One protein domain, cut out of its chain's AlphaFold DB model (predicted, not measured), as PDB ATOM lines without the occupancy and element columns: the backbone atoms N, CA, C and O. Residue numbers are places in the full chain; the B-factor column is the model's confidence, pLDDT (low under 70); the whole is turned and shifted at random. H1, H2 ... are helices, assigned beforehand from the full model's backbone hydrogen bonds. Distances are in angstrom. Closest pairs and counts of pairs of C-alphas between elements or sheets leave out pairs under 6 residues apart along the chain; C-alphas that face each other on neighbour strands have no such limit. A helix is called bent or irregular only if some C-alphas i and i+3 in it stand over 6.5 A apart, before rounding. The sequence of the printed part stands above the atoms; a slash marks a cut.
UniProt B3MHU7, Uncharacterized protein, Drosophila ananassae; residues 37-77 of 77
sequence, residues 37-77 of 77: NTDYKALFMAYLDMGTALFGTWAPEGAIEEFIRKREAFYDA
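This is residues 37 to 77 of the 77 residues of an uncharacterized protein of Drosophila ananassae (UniProt B3MHU7). Two helices make a flat, open U: H1 runs one way, a short link turns the course round, and H2 runs back with a gap between the two. H2 is shifted lengthwise relative to H1, and residues 69 to 77, of which 69 to 75 belong to H2, stick out free at the far end. The printed part has 41 residues with two named helices, H1 then H2, and no named strand; the class is all helix. The whole is loose, with a radius of gyration of the C-alphas of 11.8 A, and spans 36 by 26 by 7 A.

H1, residues 40 to 55, and H2, residues 63 to 75, are apart: no C-alpha of the one is within 8 A of the other. From C-alpha 40 to C-alpha 55, z falls from 45.359 to 28.240; from C-alpha 63 to C-alpha 75, it rises from 43.311 to 58.194. The centre of H1 is at (17.330, 17.503, 35.872) and that of H2 at (17.092, 23.559, 51.049). In H1 and H2 every O i to N i+4 pair is within hydrogen-bond range.

Residues 37 to 39 come before H1. H1 begins at C-alpha 40, (20.826, 12.437, 45.359), and measures 22.2 A from first to last C-alpha over 16 residues. A short link of 7 residues follows. H2 has 13 residues, measures 18.8 A and ends at C-alpha 75, (20.698, 18.304, 58.194). Neither helix is bent.

The two C-alphas farthest apart, those of Leu 54 and Ala 77, are 36.5 A from each other. Without residues 69 to 77, the body spans 30 by 21 by 5 A. The printed part has no cut and ends at residue 77, the chain's last. The mean pLDDT of the printed part is 75.7; residue 37 and residues 74 to 77 are under 70.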
ATOM      1  N   ASN A  37      26.600   4.838  46.974       66.56
ATOM      2  CA  ASN A  37      26.763   6.243  47.344       66.56
ATOM      3  C   ASN A  37      26.110   7.121  46.265       66.56
ATOM      4  O   ASN A  37      26.774   7.715  45.416       66.56
ATOM      5  N   THR A  38      24.782   7.103  46.236       70.25
ATOM      6  CA  THR A  38      23.964   7.816  45.276       70.25
ATOM      7  C   THR A  38      23.971   9.267  45.694       70.25
ATOM      8  O   THR A  38      23.380   9.638  46.710       70.25
ATOM      9  N   ASP A  39      24.625  10.096  44.890       77.38
ATOM     10  CA  ASP A  39      24.536  11.535  45.045       77.38
ATOM     11  C   ASP A  39      23.135  11.997  44.611       77.38
ATOM     12  O   ASP A  39      22.876  12.342  43.455       77.38
ATOM     13  N   TYR A  40      22.200  11.985  45.563       74.69
ATOM     14  CA  TYR A  40      20.826  12.437  45.359       74.69
ATOM     15  C   TYR A  40      20.752  13.906  44.923       74.69
ATOM     16  O   TYR A  40      19.789  14.289  44.258       74.69
ATOM     17  N   LYS A  41      21.760  14.734  45.247       76.50
ATOM     18  CA  LYS A  41      21.844  16.111  44.741       76.50
ATOM     19  C   LYS A  41      22.082  16.086  43.239       76.50
ATOM     20  O   LYS A  41      21.338  16.736  42.514       76.50
ATOM     21  N   ALA A  42      23.083  15.336  42.785       78.81
ATOM     22  CA  ALA A  42      23.389  15.209  41.365       78.81
ATOM     23  C   ALA A  42      22.206  14.615  40.586       78.81
ATOM     24  O   ALA A  42      21.857  15.120  39.523       78.81
ATOM     25  N   LEU A  43      21.535  13.604  41.149       81.38
ATOM     26  CA  LEU A  43      20.365  12.980  40.529       81.38
ATOM     27  C   LEU A  43      19.199  13.968  40.361       81.38
ATOM     28  O   LEU A  43      18.568  14.022  39.308       81.38
ATOM     29  N   PHE A  44      18.928  14.770  41.393       79.94
ATOM     30  CA  PHE A  44      17.881  15.785  41.352       79.94
ATOM     31  C   PHE A  44      18.205  16.900  40.351       79.94
ATOM     32  O   PHE A  44      17.334  17.297  39.583       79.94
ATOM     33  N   MET A  45      19.459  17.356  40.301       80.50
ATOM     34  CA  MET A  45      19.890  18.346  39.307       80.50
ATOM     35  C   MET A  45      19.765  17.801  37.882       80.50
ATOM     36  O   MET A  45      19.183  18.466  37.034       80.50
ATOM     37  N   ALA A  46      20.188  16.558  37.634       84.88
ATOM     38  CA  ALA A  46      20.043  15.919  36.327       84.88
ATOM     39  C   ALA A  46      18.572  15.799  35.887       84.88
ATOM     40  O   ALA A  46      18.256  15.977  34.711       84.88
ATOM     41  N   TYR A  47      17.656  15.534  36.825       82.69
ATOM     42  CA  TYR A  47      16.218  15.546  36.552       82.69
ATOM     43  C   TYR A  47      15.717  16.939  36.139       82.69
ATOM     44  O   TYR A  47      14.934  17.054  35.192       82.69
ATOM     45  N   LEU A  48      16.177  17.997  36.812       82.62
ATOM     46  CA  LEU A  48      15.824  19.373  36.459       82.62
ATOM     47  C   LEU A  48      16.407  19.794  35.108       82.62
ATOM     48  O   LEU A  48      15.699  20.415  34.317       82.62
ATOM     49  N   ASP A  49      17.650  19.415  34.819       82.62
ATOM     50  CA  ASP A  49      18.309  19.684  33.538       82.62
ATOM     51  C   ASP A  49      17.587  18.979  32.389       82.62
ATOM     52  O   ASP A  49      17.306  19.587  31.356       82.62
ATOM     53  N   MET A  50      17.207  17.713  32.586       85.44
ATOM     54  CA  MET A  50      16.425  16.957  31.610       85.44
ATOM     55  C   MET A  50      15.056  17.601  31.371       85.44
ATOM     56  O   MET A  50      14.658  17.790  30.222       85.44
ATOM     57  N   GLY A  51      14.341  17.968  32.437       79.00
ATOM     58  CA  GLY A  51      13.071  18.678  32.314       79.00
ATOM     59  C   GLY A  51      13.237  20.012  31.586       79.00
ATOM     60  O   GLY A  51      12.413  20.355  30.737       79.00
ATOM     61  N   THR A  52      14.341  20.717  31.840       82.69
ATOM     62  CA  THR A  52      14.629  22.001  31.199       82.69
ATOM     63  C   THR A  52      14.890  21.846  29.702       82.69
ATOM     64  O   THR A  52      14.346  22.584  28.879       82.69
ATOM     65  N   ALA A  53      15.669  20.831  29.324       80.56
ATOM     66  CA  ALA A  53      15.959  20.513  27.929       80.56
ATOM     67  C   ALA A  53      14.710  20.090  27.135       80.56
ATOM     68  O   ALA A  53      14.616  20.378  25.943       80.56
ATOM     69  N   LEU A  54      13.754  19.412  27.779       73.69
ATOM     70  CA  LEU A  54      12.547  18.898  27.126       73.69
ATOM     71  C   LEU A  54      11.407  19.920  27.052       73.69
ATOM     72  O   LEU A  54      10.643  19.904  26.086       73.69
ATOM     73  N   PHE A  55      11.269  20.786  28.057       80.06
ATOM     74  CA  PHE A  55      10.067  21.607  28.240       80.06
ATOM     75  C   PHE A  55      10.338  23.113  28.390       80.06
ATOM     76  O   PHE A  55       9.393  23.879  28.573       80.06
ATOM     77  N   GLY A  56      11.590  23.571  28.285       77.81
ATOM     78  CA  GLY A  56      11.954  24.969  28.544       77.81
ATOM     79  C   GLY A  56      12.132  25.219  30.040       77.81
ATOM     80  O   GLY A  56      12.705  24.390  30.721       77.81
ATOM     81  N   THR A  57      11.678  26.338  30.604       74.00
ATOM     82  CA  THR A  57      11.875  26.619  32.042       74.00
ATOM     83  C   THR A  57      11.072  25.650  32.925       74.00
ATOM     84  O   THR A  57       9.916  25.905  33.256       74.00
ATOM     85  N   TRP A  58      11.682  24.518  33.286       78.75
ATOM     86  CA  TRP A  58      11.061  23.433  34.057       78.75
ATOM     87  C   TRP A  58      11.059  23.693  35.564       78.75
ATOM     88  O   TRP A  58      10.122  23.318  36.265       78.75
ATOM     89  N   ALA A  59      12.097  24.368  36.059       75.06
ATOM     90  CA  ALA A  59      12.160  24.855  37.427       75.06
ATOM     91  C   ALA A  59      11.820  26.355  37.449       75.06
ATOM     92  O   ALA A  59      12.501  27.129  36.773       75.06
ATOM     93  N   PRO A  60      10.802  26.785  38.218       72.12
ATOM     94  CA  PRO A  60      10.570  28.201  38.476       72.12
ATOM     95  C   PRO A  60      11.815  28.856  39.083       72.12
ATOM     96  O   PRO A  60      12.554  28.215  39.838       72.12
ATOM     97  N   GLU A  61      12.022  30.139  38.789       77.31
ATOM     98  CA  GLU A  61      13.091  30.929  39.407       77.31
ATOM     99  C   GLU A  61      13.022  30.816  40.941       77.31
ATOM    100  O   GLU A  61      11.949  30.918  41.537       77.31
ATOM    101  N   GLY A  62      14.160  30.535  41.580       76.44
ATOM    102  CA  GLY A  62      14.263  30.372  43.034       76.44
ATOM    103  C   GLY A  62      13.877  28.997  43.599       76.44
ATOM    104  O   GLY A  62      14.189  28.709  44.757       76.44
ATOM    105  N   ALA A  63      13.274  28.093  42.815       75.94
ATOM    106  CA  ALA A  63      12.868  26.769  43.311       75.94
ATOM    107  C   ALA A  63      14.066  25.900  43.745       75.94
ATOM    108  O   ALA A  63      13.985  25.146  44.717       75.94
ATOM    109  N   ILE A  64      15.198  26.029  43.045       76.06
ATOM    110  CA  ILE A  64      16.438  25.308  43.367       76.06
ATOM    111  C   ILE A  64      17.037  25.815  44.686       76.06
ATOM    112  O   ILE A  64      17.454  25.018  45.526       76.06
ATOM    113  N   GLU A  65      17.043  27.129  44.897       79.94
ATOM    114  CA  GLU A  65      17.571  27.760  46.112       79.94
ATOM    115  C   GLU A  65      16.715  27.415  47.332       79.94
ATOM    116  O   GLU A  65      17.243  27.081  48.394       79.94
ATOM    117  N   GLU A  66      15.388  27.396  47.179       76.19
ATOM    118  CA  GLU A  66      14.492  26.973  48.253       76.19
ATOM    119  C   GLU A  66      14.673  25.486  48.599       76.19
ATOM    120  O   GLU A  66      14.643  25.121  49.779       76.19
ATOM    121  N   PHE A  67      14.907  24.630  47.599       76.12
ATOM    122  CA  PHE A  67      15.205  23.214  47.811       76.12
ATOM    123  C   PHE A  67      16.515  23.010  48.582       76.12
ATOM    124  O   PHE A  67      16.547  22.239  49.545       76.12
ATOM    125  N   ILE A  68      17.584  23.719  48.203       78.50
ATOM    126  CA  ILE A  68      18.876  23.665  48.906       78.50
ATOM    127  C   ILE A  68      18.701  24.123  50.358       78.50
ATOM    128  O   ILE A  68      19.065  23.381  51.268       78.50
ATOM    129  N   ARG A  69      18.037  25.264  50.580       77.62
ATOM    130  CA  ARG A  69      17.780  25.819  51.917       77.62
ATOM    131  C   ARG A  69      17.005  24.859  52.821       77.62
ATOM    132  O   ARG A  69      17.352  24.698  53.986       77.62
ATOM    133  N   LYS A  70      15.947  24.217  52.310       75.81
ATOM    134  CA  LYS A  70      15.158  23.234  53.081       75.81
ATOM    135  C   LYS A  70      15.974  22.000  53.441       75.81
ATOM    136  O   LYS A  70      15.778  21.439  54.514       75.81
ATOM    137  N   ARG A  71      16.867  21.572  52.548       72.12
ATOM    138  CA  ARG A  71      17.717  20.410  52.784       72.12
ATOM    139  C   ARG A  71      18.805  20.708  53.813       72.12
ATOM    140  O   ARG A  71      18.990  19.898  54.707       72.12
ATOM    141  N   GLU A  72      19.480  21.849  53.725       74.88
ATOM    142  CA  GLU A  72      20.469  22.272  54.732       74.88
ATOM    143  C   GLU A  72      19.827  22.399  56.119       74.88
ATOM    144  O   GLU A  72      20.295  21.778  57.067       74.88
ATOM    145  N   ALA A  73      18.659  23.044  56.210       72.12
ATOM    146  CA  ALA A  73      17.909  23.148  57.463       72.12
ATOM    147  C   ALA A  73      17.476  21.792  58.061       72.12
ATOM    148  O   ALA A  73      17.234  21.711  59.260       72.12
ATOM    149  N   PHE A  74      17.343  20.743  57.242       68.81
ATOM    150  CA  PHE A  74      17.019  19.389  57.703       68.81
ATOM    151  C   PHE A  74      18.247  18.627  58.228       68.81
ATOM    152  O   PHE A  74      18.087  17.742  59.060       68.81
ATOM    153  N   TYR A  75      19.452  18.938  57.741       57.53
ATOM    154  CA  TYR A  75      20.698  18.304  58.194       57.53
ATOM    155  C   TYR A  75      21.356  19.030  59.379       57.53
ATOM    156  O   TYR A  75      22.121  18.401  60.103       57.53
ATOM    157  N   ASP A  76      21.047  20.314  59.582       56.97
ATOM    158  CA  ASP A  76      21.529  21.127  60.711       56.97
ATOM    159  C   ASP A  76      20.651  21.025  61.982       56.97
ATOM    160  O   ASP A  76      20.936  21.692  62.981       56.97
ATOM    161  N   ALA A  77      19.579  20.224  61.951       53.12
ATOM    162  CA  ALA A  77      18.657  19.980  63.069       53.12
ATOM    163  C   ALA A  77      18.930  18.631  63.753       53.12
ATOM    164  O   ALA A  77      18.795  18.576  64.997       53.12
TER     165      ALA A  77